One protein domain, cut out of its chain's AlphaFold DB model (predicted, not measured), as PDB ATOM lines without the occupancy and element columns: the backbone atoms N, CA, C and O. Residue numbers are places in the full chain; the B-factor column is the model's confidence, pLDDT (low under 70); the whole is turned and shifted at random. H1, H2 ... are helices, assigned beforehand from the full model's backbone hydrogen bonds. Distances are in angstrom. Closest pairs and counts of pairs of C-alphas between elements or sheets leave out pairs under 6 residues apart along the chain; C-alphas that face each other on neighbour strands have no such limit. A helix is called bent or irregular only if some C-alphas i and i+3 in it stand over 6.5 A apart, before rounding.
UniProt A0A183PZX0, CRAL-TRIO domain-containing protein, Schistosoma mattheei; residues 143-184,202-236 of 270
ATOM      1  N   GLU A 143      -6.402 -18.568  -9.993       86.06
ATOM      2  CA  GLU A 143      -5.832 -19.910 -10.163       86.06
ATOM      3  C   GLU A 143      -4.441 -19.861 -10.813       86.06
ATOM      4  O   GLU A 143      -3.548 -20.570 -10.358       86.06
ATOM      5  N   ASN A 144      -4.238 -18.972 -11.795       88.81
ATOM      6  CA  ASN A 144      -2.934 -18.722 -12.422       88.81
ATOM      7  C   ASN A 144      -1.870 -18.382 -11.368       88.81
ATOM      8  O   ASN A 144      -0.782 -18.942 -11.363       88.81
ATOM      9  N   GLN A 145      -2.222 -17.519 -10.416       89.31
ATOM     10  CA  GLN A 145      -1.311 -17.082  -9.366       89.31
ATOM     11  C   GLN A 145      -1.075 -18.163  -8.293       89.31
ATOM     12  O   GLN A 145       0.041 -18.303  -7.790       89.31
ATOM     13  N   LEU A 146      -2.106 -18.950  -7.950       86.06
ATOM     14  CA  LEU A 146      -1.999 -20.080  -7.014       86.06
ATOM     15  C   LEU A 146      -1.161 -21.228  -7.587       86.06
ATOM     16  O   LEU A 146      -0.436 -21.888  -6.842       86.06
ATOM     17  N   LYS A 147      -1.263 -21.455  -8.897       87.50
ATOM     18  CA  LYS A 147      -0.500 -22.442  -9.662       87.50
ATOM     19  C   LYS A 147       0.646 -21.771 -10.400       87.50
ATOM     20  O   LYS A 147       0.814 -21.965 -11.599       87.50
ATOM     21  N   PHE A 148       1.469 -21.018  -9.670       89.75
ATOM     22  CA  PHE A 148       2.553 -20.231 -10.263       89.75
ATOM     23  C   PHE A 148       3.535 -21.056 -11.112       89.75
ATOM     24  O   PHE A 148       4.327 -20.492 -11.851       89.75
ATOM     25  N   TRP A 149       3.543 -22.384 -10.965       90.44
ATOM     26  CA  TRP A 149       4.394 -23.297 -11.723       90.44
ATOM     27  C   TRP A 149       3.849 -23.664 -13.111       90.44
ATOM     28  O   TRP A 149       4.578 -24.263 -13.905       90.44
ATOM     29  N   GLU A 150       2.591 -23.341 -13.408       90.69
ATOM     30  CA  GLU A 150       1.955 -23.602 -14.699       90.69
ATOM     31  C   GLU A 150       2.120 -22.408 -15.644       90.69
ATOM     32  O   GLU A 150       2.304 -21.268 -15.227       90.69
ATOM     33  N   SER A 151       2.087 -22.687 -16.947       91.81
ATOM     34  CA  SER A 151       2.023 -21.627 -17.954       91.81
ATOM     35  C   SER A 151       0.659 -20.949 -17.902       91.81
ATOM     36  O   SER A 151      -0.337 -21.666 -17.767       91.81
ATOM     37  N   PRO A 152       0.574 -19.624 -18.106       93.00
ATOM     38  CA  PRO A 152      -0.717 -18.988 -18.291       93.00
ATOM     39  C   PRO A 152      -1.438 -19.576 -19.511       93.00
ATOM     40  O   PRO A 152      -0.814 -20.043 -20.469       93.00
ATOM     41  N   HIS A 153      -2.771 -19.530 -19.480       88.38
ATOM     42  CA  HIS A 153      -3.632 -20.041 -20.556       88.38
ATOM     43  C   HIS A 153      -3.517 -19.227 -21.857       88.38
ATOM     44  O   HIS A 153      -3.848 -19.730 -22.928       88.38
ATOM     45  N   SER A 154      -3.076 -17.971 -21.763       89.75
ATOM     46  CA  SER A 154      -2.859 -17.055 -22.884       89.75
ATOM     47  C   SER A 154      -1.655 -16.162 -22.590       89.75
ATOM     48  O   SER A 154      -1.427 -15.818 -21.432       89.75
ATOM     49  N   TYR A 155      -0.935 -15.752 -23.636       84.88
ATOM     50  CA  TYR A 155       0.200 -14.822 -23.548       84.88
ATOM     51  C   TYR A 155      -0.194 -13.412 -23.081       84.88
ATOM     52  O   TYR A 155       0.664 -12.654 -22.647       84.88
ATOM     53  N   GLU A 156      -1.485 -13.076 -23.134       88.00
ATOM     54  CA  GLU A 156      -2.025 -11.812 -22.613       88.00
ATOM     55  C   GLU A 156      -2.071 -11.774 -21.076       88.00
ATOM     56  O   GLU A 156      -2.232 -10.710 -20.478       88.00
ATOM     57  N   PHE A 157      -1.976 -12.934 -20.417       90.94
ATOM     58  CA  PHE A 157      -1.954 -13.011 -18.962       90.94
ATOM     59  C   PHE A 157      -0.524 -12.972 -18.431       90.94
ATOM     60  O   PHE A 157       0.395 -13.537 -19.019       90.94
ATOM     61  N   HIS A 158      -0.375 -12.359 -17.258       94.00
ATOM     62  CA  HIS A 158       0.861 -12.376 -16.485       94.00
ATOM     63  C   HIS A 158       1.371 -13.807 -16.263       94.00
ATOM     64  O   HIS A 158       0.599 -14.689 -15.868       94.00
ATOM     65  N   ASP A 159       2.668 -14.020 -16.489       95.62
ATOM     66  CA  ASP A 159       3.335 -15.299 -16.256       95.62
ATOM     67  C   ASP A 159       4.000 -15.306 -14.867       95.62
ATOM     68  O   ASP A 159       5.038 -14.670 -14.661       95.62
ATOM     69  N   PRO A 160       3.443 -16.034 -13.887       94.19
ATOM     70  CA  PRO A 160       3.944 -16.027 -12.515       94.19
ATOM     71  C   PRO A 160       5.234 -16.847 -12.344       94.19
ATOM     72  O   PRO A 160       5.808 -16.878 -11.255       94.19
ATOM     73  N   ARG A 161       5.726 -17.521 -13.396       93.44
ATOM     74  CA  ARG A 161       6.966 -18.315 -13.331       93.44
ATOM     75  C   ARG A 161       8.225 -17.456 -13.390       93.44
ATOM     76  O   ARG A 161       9.291 -17.930 -12.991       93.44
ATOM     77  N   GLY A 162       8.131 -16.231 -13.909       94.06
ATOM     78  CA  GLY A 162       9.245 -15.294 -14.013       94.06
ATOM     79  C   GLY A 162       9.091 -14.297 -15.159       94.06
ATOM     80  O   GLY A 162       8.089 -14.286 -15.868       94.06
ATOM     81  N   THR A 163      10.116 -13.466 -15.342       95.00
ATOM     82  CA  THR A 163      10.147 -12.454 -16.405       95.00
ATOM     83  C   THR A 163      10.125 -13.078 -17.797       95.00
ATOM     84  O   THR A 163      10.551 -14.220 -17.974       95.00
ATOM     85  N   HIS A 164       9.704 -12.317 -18.810       93.56
ATOM     86  CA  HIS A 164       9.644 -12.809 -20.188       93.56
ATOM     87  C   HIS A 164      10.995 -13.361 -20.672       93.56
ATOM     88  O   HIS A 164      11.056 -14.471 -21.202       93.56
ATOM     89  N   GLU A 165      12.091 -12.638 -20.399       92.00
ATOM     90  CA  GLU A 165      13.449 -13.099 -20.717       92.00
ATOM     91  C   GLU A 165      13.764 -14.442 -20.040       92.00
ATOM     92  O   GLU A 165      14.316 -15.354 -20.661       92.00
ATOM     93  N   TYR A 166      13.393 -14.595 -18.765       91.75
ATOM     94  CA  TYR A 166      13.619 -15.831 -18.025       91.75
ATOM     95  C   TYR A 166      12.825 -17.004 -18.611       91.75
ATOM     96  O   TYR A 166      13.384 -18.090 -18.780       91.75
ATOM     97  N   ILE A 167      11.555 -16.799 -18.968       93.88
ATOM     98  CA  ILE A 167      10.725 -17.843 -19.584       93.88
ATOM     99  C   ILE A 167      11.357 -18.333 -20.890       93.88
ATOM    100  O   ILE A 167      11.611 -19.533 -21.031       93.88
ATOM    101  N   GLN A 168      11.688 -17.412 -21.798       92.94
ATOM    102  CA  GLN A 168      12.264 -17.741 -23.105       92.94
ATOM    103  C   GLN A 168      13.636 -18.398 -23.002       92.94
ATOM    104  O   GLN A 168      13.950 -19.329 -23.742       92.94
ATOM    105  N   ARG A 169      14.479 -17.932 -22.078       90.12
ATOM    106  CA  ARG A 169      15.856 -18.423 -21.973       90.12
ATOM    107  C   ARG A 169      15.967 -19.721 -21.186       90.12
ATOM    108  O   ARG A 169      16.862 -20.520 -21.456       90.12
ATOM    109  N   CYS A 170      15.112 -19.920 -20.185       88.88
ATOM    110  CA  CYS A 170      15.303 -20.967 -19.185       88.88
ATOM    111  C   CYS A 170      14.178 -22.006 -19.132       88.88
ATOM    112  O   CYS A 170      14.445 -23.130 -18.716       88.88
ATOM    113  N   ILE A 171      12.945 -21.675 -19.531       91.94
ATOM    114  CA  ILE A 171      11.809 -22.610 -19.448       91.94
ATOM    115  C   ILE A 171      11.448 -23.180 -20.821       91.94
ATOM    116  O   ILE A 171      11.348 -24.399 -20.971       91.94
ATOM    117  N   GLU A 172      11.267 -22.329 -21.831       92.44
ATOM    118  CA  GLU A 172      10.860 -22.760 -23.175       92.44
ATOM    119  C   GLU A 172      11.807 -23.789 -23.813       92.44
ATOM    120  O   GLU A 172      11.305 -24.786 -24.344       92.44
ATOM    121  N   PRO A 173      13.148 -23.673 -23.703       91.25
ATOM    122  CA  PRO A 173      14.053 -24.663 -24.282       91.25
ATOM    123  C   PRO A 173      13.881 -26.054 -23.663       91.25
ATOM    124  O   PRO A 173      13.963 -27.062 -24.364       91.25
ATOM    125  N   LEU A 174      13.584 -26.124 -22.360       91.00
ATOM    126  CA  LEU A 174      13.334 -27.387 -21.660       91.00
ATOM    127  C   LEU A 174      12.028 -28.037 -22.127       91.00
ATOM    128  O   LEU A 174      11.967 -29.254 -22.315       91.00
ATOM    129  N   LYS A 175      10.992 -27.222 -22.349       90.25
ATOM    130  CA  LYS A 175       9.711 -27.677 -22.898       90.25
ATOM    131  C   LYS A 175       9.893 -28.249 -24.306       90.25
ATOM    132  O   LYS A 175       9.481 -29.383 -24.554       90.25
ATOM    133  N   LEU A 176      10.571 -27.513 -25.188       89.94
ATOM    134  CA  LEU A 176      10.865 -27.953 -26.555       89.94
ATOM    135  C   LEU A 176      11.692 -29.242 -26.574       89.94
ATOM    136  O   LEU A 176      11.406 -30.141 -27.362       89.94
ATOM    137  N   PHE A 177      12.676 -29.370 -25.678       87.69
ATOM    138  CA  PHE A 177      13.459 -30.596 -25.539       87.69
ATOM    139  C   PHE A 177      12.564 -31.804 -25.224       87.69
ATOM    140  O   PHE A 177      12.663 -32.837 -25.885       87.69
ATOM    141  N   ILE A 178      11.647 -31.681 -24.258       86.12
ATOM    142  CA  ILE A 178      10.703 -32.759 -23.927       86.12
ATOM    143  C   ILE A 178       9.812 -33.107 -25.128       86.12
ATOM    144  O   ILE A 178       9.594 -34.289 -25.406       86.12
ATOM    145  N   GLU A 179       9.288 -32.104 -25.832       86.06
ATOM    146  CA  GLU A 179       8.392 -32.294 -26.979       86.06
ATOM    147  C   GLU A 179       9.094 -33.003 -28.145       86.06
ATOM    148  O   GLU A 179       8.569 -33.986 -28.672       86.06
ATOM    149  N   GLN A 180      10.315 -32.586 -28.490       85.06
ATOM    150  CA  GLN A 180      11.123 -33.228 -29.532       85.06
ATOM    151  C   GLN A 180      11.401 -34.700 -29.206       85.06
ATOM    152  O   GLN A 180      11.240 -35.574 -30.058       85.06
ATOM    153  N   GLN A 181      11.748 -34.997 -27.952       79.25
ATOM    154  CA  GLN A 181      12.009 -36.367 -27.501       79.25
ATOM    155  C   GLN A 181      10.745 -37.242 -27.477       79.25
ATOM    156  O   GLN A 181      10.806 -38.466 -27.614       79.25
ATOM    157  N   GLN A 182       9.566 -36.644 -27.295       79.44
ATOM    158  CA  GLN A 182       8.294 -37.359 -27.427       79.44
ATOM    159  C   GLN A 182       7.972 -37.655 -28.897       79.44
ATOM    160  O   GLN A 182       7.571 -38.777 -29.202       79.44
ATOM    161  N   GLN A 183       8.209 -36.704 -29.804       78.56
ATOM    162  CA  GLN A 183       7.955 -36.867 -31.239       78.56
ATOM    163  C   GLN A 183       8.878 -37.908 -31.889       78.56
ATOM    164  O   GLN A 183       8.400 -38.754 -32.641       78.56
ATOM    165  N   GLN A 184      10.174 -37.921 -31.550       73.94
ATOM    166  CA  GLN A 184      11.119 -38.932 -32.053       73.94
ATOM    167  C   GLN A 184      10.705 -40.367 -31.682       73.94
ATOM    168  O   GLN A 184      10.952 -41.297 -32.442       73.94
ATOM    169  N   SER A 202       9.101 -42.884 -19.413       63.09
ATOM    170  CA  SER A 202       9.058 -41.460 -19.743       63.09
ATOM    171  C   SER A 202      10.432 -40.836 -19.472       63.09
ATOM    172  O   SER A 202      11.044 -41.109 -18.441       63.09
ATOM    173  N   ILE A 203      10.937 -40.027 -20.410       73.81
ATOM    174  CA  ILE A 203      12.166 -39.259 -20.190       73.81
ATOM    175  C   ILE A 203      11.848 -38.203 -19.137       73.81
ATOM    176  O   ILE A 203      10.942 -37.392 -19.325       73.81
ATOM    177  N   ILE A 204      12.583 -38.258 -18.031       83.81
ATOM    178  CA  ILE A 204      12.531 -37.281 -16.952       83.81
ATOM    179  C   ILE A 204      13.707 -36.336 -17.179       83.81
ATOM    180  O   ILE A 204      14.847 -36.778 -17.341       83.81
ATOM    181  N   LEU A 205      13.435 -35.039 -17.222       86.00
ATOM    182  CA  LEU A 205      14.463 -34.017 -17.179       86.00
ATOM    183  C   LEU A 205      15.159 -34.097 -15.821       86.00
ATOM    184  O   LEU A 205      14.566 -33.843 -14.770       86.00
ATOM    185  N   THR A 206      16.427 -34.463 -15.881       83.12
ATOM    186  CA  THR A 206      17.361 -34.501 -14.765       83.12
ATOM    187  C   THR A 206      18.614 -33.744 -15.174       83.12
ATOM    188  O   THR A 206      18.844 -33.480 -16.359       83.12
ATOM    189  N   TYR A 207      19.457 -33.428 -14.197       74.00
ATOM    190  CA  TYR A 207      20.774 -32.872 -14.490       74.00
ATOM    191  C   TYR A 207      21.622 -33.779 -15.375       74.00
ATOM    192  O   TYR A 207      22.287 -33.280 -16.278       74.00
ATOM    193  N   ASP A 208      21.557 -35.090 -15.156       77.81
ATOM    194  CA  ASP A 208      22.324 -36.060 -15.943       77.81
ATOM    195  C   ASP A 208      21.961 -35.990 -17.434       77.81
ATOM    196  O   ASP A 208      22.818 -36.179 -18.293       77.81
ATOM    197  N   ASN A 209      20.708 -35.635 -17.742       82.06
ATOM    198  CA  ASN A 209      20.185 -35.602 -19.106       82.06
ATOM    199  C   ASN A 209      20.356 -34.239 -19.804       82.06
ATOM    200  O   ASN A 209      20.392 -34.191 -21.031       82.06
ATOM    201  N   LEU A 210      20.431 -33.137 -19.048       80.38
ATOM    202  CA  LEU A 210      20.508 -31.768 -19.585       80.38
ATOM    203  C   LEU A 210      21.896 -31.123 -19.450       80.38
ATOM    204  O   LEU A 210      22.147 -30.069 -20.037       80.38
ATOM    205  N   GLY A 211      22.799 -31.740 -18.684       76.69
ATOM    206  CA  GLY A 211      24.142 -31.234 -18.425       76.69
ATOM    207  C   GLY A 211      24.206 -30.147 -17.343       76.69
ATOM    208  O   GLY A 211      23.212 -29.552 -16.933       76.69
ATOM    209  N   LEU A 212      25.426 -29.871 -16.870       72.94
ATOM    210  CA  LEU A 212      25.685 -29.021 -15.695       72.94
ATOM    211  C   LEU A 212      25.501 -27.513 -15.924       72.94
ATOM    212  O   LEU A 212      25.444 -26.767 -14.952       72.94
ATOM    213  N   LYS A 213      25.442 -27.062 -17.184       75.12
ATOM    214  CA  LYS A 213      25.331 -25.636 -17.554       75.12
ATOM    215  C   LYS A 213      23.896 -25.194 -17.855       75.12
ATOM    216  O   LYS A 213      23.674 -24.036 -18.201       75.12
ATOM    217  N   THR A 214      22.939 -26.112 -17.771       81.38
ATOM    218  CA  THR A 214      21.537 -25.836 -18.075       81.38
ATOM    219  C   THR A 214      20.831 -25.340 -16.823       81.38
ATOM    220  O   THR A 214      20.877 -25.992 -15.777       81.38
ATOM    221  N   HIS A 215      20.158 -24.190 -16.932       84.50
ATOM    222  CA  HIS A 215      19.324 -23.696 -15.841       84.50
ATOM    223  C   HIS A 215      18.128 -24.607 -15.639       84.50
ATOM    224  O   HIS A 215      17.398 -24.894 -16.581       84.50
ATOM    225  N   MET A 216      17.903 -24.997 -14.391       84.56
ATOM    226  CA  MET A 216      16.748 -25.790 -13.998       84.56
ATOM    227  C   MET A 216      15.824 -24.912 -13.146       84.56
ATOM    228  O   MET A 216      16.285 -24.380 -12.131       84.56
ATOM    229  N   PRO A 217      14.548 -24.728 -13.540       87.81
ATOM    230  CA  PRO A 217      13.616 -23.870 -12.819       87.81
ATOM    231  C   PRO A 217      13.226 -24.474 -11.460       87.81
ATOM    232  O   PRO A 217      13.683 -25.545 -11.066       87.81
ATOM    233  N   HIS A 218      12.357 -23.769 -10.736       87.62
ATOM    234  CA  HIS A 218      11.766 -24.233  -9.480       87.62
ATOM    235  C   HIS A 218      11.229 -25.678  -9.583       87.62
ATOM    236  O   HIS A 218      10.641 -26.039 -10.603       87.62
ATOM    237  N   THR A 219      11.345 -26.476  -8.511       84.94
ATOM    238  CA  THR A 219      10.934 -27.901  -8.469       84.94
ATOM    239  C   THR A 219       9.539 -28.146  -9.035       84.94
ATOM    240  O   THR A 219       9.375 -29.005  -9.884       84.94
ATOM    241  N   ASN A 220       8.531 -27.364  -8.640       88.25
ATOM    242  CA  ASN A 220       7.169 -27.536  -9.160       88.25
ATOM    243  C   ASN A 220       7.061 -27.285 -10.674       88.25
ATOM    244  O   ASN A 220       6.310 -27.984 -11.347       88.25
ATOM    245  N   ILE A 221       7.814 -26.322 -11.225       89.69
ATOM    246  CA  ILE A 221       7.882 -26.103 -12.681       89.69
ATOM    247  C   ILE A 221       8.543 -27.322 -13.324       89.69
ATOM    248  O   ILE A 221       8.063 -27.839 -14.329       89.69
ATOM    249  N   MET A 222       9.616 -27.811 -12.705       88.25
ATOM    250  CA  MET A 222      10.353 -28.988 -13.144       88.25
ATOM    251  C   MET A 222       9.470 -30.240 -13.189       88.25
ATOM    252  O   MET A 222       9.431 -30.950 -14.192       88.25
ATOM    253  N   ASP A 223       8.707 -30.471 -12.127       88.81
ATOM    254  CA  ASP A 223       7.753 -31.565 -12.000       88.81
ATOM    255  C   ASP A 223       6.571 -31.416 -12.962       88.81
ATOM    256  O   ASP A 223       6.082 -32.409 -13.504       88.81
ATOM    257  N   CYS A 224       6.124 -30.183 -13.220       88.88
ATOM    258  CA  CYS A 224       5.107 -29.900 -14.226       88.88
ATOM    259  C   CYS A 224       5.607 -30.268 -15.632       88.88
ATOM    260  O   CYS A 224       4.922 -30.986 -16.361       88.88
ATOM    261  N   LEU A 225       6.823 -29.844 -15.999       89.38
ATOM    262  CA  LEU A 225       7.461 -30.192 -17.274       89.38
ATOM    263  C   LEU A 225       7.644 -31.712 -17.413       89.38
ATOM    264  O   LEU A 225       7.328 -32.291 -18.452       89.38
ATOM    265  N   ASN A 226       8.075 -32.373 -16.339       89.25
ATOM    266  CA  ASN A 226       8.258 -33.823 -16.287       89.25
ATOM    267  C   ASN A 226       6.953 -34.627 -16.231       89.25
ATOM    268  O   ASN A 226       6.997 -35.853 -16.345       89.25
ATOM    269  N   LYS A 227       5.798 -33.969 -16.056       87.19
ATOM    270  CA  LYS A 227       4.508 -34.620 -15.770       87.19
ATOM    271  C   LYS A 227       4.580 -35.532 -14.531       87.19
ATOM    272  O   LYS A 227       3.908 -36.559 -14.466       87.19
ATOM    273  N   THR A 228       5.411 -35.162 -13.556       87.56
ATOM    274  CA  THR A 228       5.621 -35.865 -12.277       87.56
ATOM    275  C   THR A 228       5.011 -35.130 -11.091       87.56
ATOM    276  O   THR A 228       5.054 -35.650  -9.973       87.56
ATOM    277  N   LEU A 229       4.430 -33.946 -11.316       83.56
ATOM    278  CA  LEU A 229       3.794 -33.166 -10.263       83.56
ATOM    279  C   LEU A 229       2.653 -33.973  -9.633       83.56
ATOM    280  O   LEU A 229       1.628 -34.249 -10.258       83.56
ATOM    281  N   LYS A 230       2.850 -34.375  -8.376       79.56
ATOM    282  CA  LYS A 230       1.816 -35.042  -7.580       79.56
ATOM    283  C   LYS A 230       0.682 -34.058  -7.302       79.56
ATOM    284  O   LYS A 230       0.902 -32.853  -7.313       79.56
ATOM    285  N   GLN A 231      -0.517 -34.570  -7.014       68.50
ATOM    286  CA  GLN A 231      -1.688 -33.741  -6.723       68.50
ATOM    287  C   GLN A 231      -1.362 -32.691  -5.650       68.50
ATOM    288  O   GLN A 231      -1.226 -33.006  -4.466       68.50
ATOM    289  N   VAL A 232      -1.235 -31.433  -6.076       70.38
ATOM    290  CA  VAL A 232      -1.008 -30.308  -5.173       70.38
ATOM    291  C   VAL A 232      -2.366 -29.898  -4.628       70.38
ATOM    292  O   VAL A 232      -3.227 -29.410  -5.359       70.38
ATOM    293  N   LYS A 233      -2.588 -30.117  -3.331       66.62
ATOM    294  CA  LYS A 233      -3.784 -29.601  -2.666       66.62
ATOM    295  C   LYS A 233      -3.617 -28.095  -2.495       66.62
ATOM    296  O   LYS A 233      -2.956 -27.644  -1.564       66.62
ATOM    297  N   ILE A 234      -4.210 -27.326  -3.399       65.62
ATOM    298  CA  ILE A 234      -4.231 -25.869  -3.298       65.62
ATOM    299  C   ILE A 234      -5.242 -25.497  -2.220       65.62
ATOM    300  O   ILE A 234      -6.425 -25.816  -2.319       65.62
ATOM    301  N   GLN A 235      -4.768 -24.835  -1.175       60.94
ATOM    302  CA  GLN A 235      -5.621 -24.251  -0.155       60.94
ATOM    303  C   GLN A 235      -5.347 -22.753  -0.131       60.94
ATOM    304  O   GLN A 235      -4.259 -22.315   0.238       60.94
ATOM    305  N   SER A 236      -6.333 -21.971  -0.565       62.41
ATOM    306  CA  SER A 236      -6.302 -20.523  -0.385       62.41
ATOM    307  C   SER A 236      -6.735 -20.216   1.043       62.41
ATOM    308  O   SER A 236      -7.919 -20.264   1.369       62.41
TER     309      SER A 236
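AT A GLANCE: This is residues 143 to 184 and 202 to 236 of the 270 residues of the protein "CRAL-TRIO domain-containing protein" of Schistosoma mattheei (UniProt A0A183PZX0). One long kinked helix, H2, runs along one side of a body made largely of loops, with short H4 near the middle, H1 at one end of the longest axis and H3 toward the other. A loop, residues 147 to 163, leads from H1 to H2, and the last stretch, residues 226 to 236, returns to the end where H1 lies. The 77 printed residues include four named helices in the order H1, H2, H3, H4 and no named strand; the class is all helix, with 36 residues, under half, in named elements. The whole is compact, with a radius of gyration of the C-alphas of 13.0 A, and spans 36 by 28 by 25 A.

HOW THE PARTS SIT: H1, residues 143 to 146, is apart from H2, residues 164 to 184, from H3, residues 207 to 210, and from H4, residues 219 to 225. H2 has a kink of 34 degrees near residue 172 and is irregular, but only just: C-alphas 169 and 172 are 6.7 A apart. H2 and H4 only just touch, with 3 pairs of C-alphas within 8 A; H2 does so with residues 174 to 178 alone. Their closest C-alphas, those of Lys 175 and Leu 225, are 6.6 A apart. They run the same way at a steep tilt of 46 degrees. H3 is apart from H2 and from H4. In H4 every O i to N i+4 pair is within hydrogen-bond range, in H2 14 of 17 are, and H1 and H3 are too short for such a pair.

IN THESE COORDINATES: H1 begins at C-alpha 143, (-5.832, -19.910, -10.163), and measures 5.0 A from first to last C-alpha. H2 measures 28.7 A, from C-alpha 164 at (9.644, -12.809, -20.188) to C-alpha 184. H3 measures 5.2 A. H4 measures 9.7 A and ends at C-alpha 225, (7.461, -30.192, -17.274).

THE WHOLE: The C-alphas farthest apart, those of Gln 184 and Ser 236, are 40.6 A apart. Residues 185 to 201 are not printed, and C-alphas 184 and 202 stand 12.7 A apart across this cut. The link from H1 to H2 is long, that from H3 to H4 short. Mean pLDDT of the printed part is 85.0; residues 202, 231 and 233 to 236 are under 70.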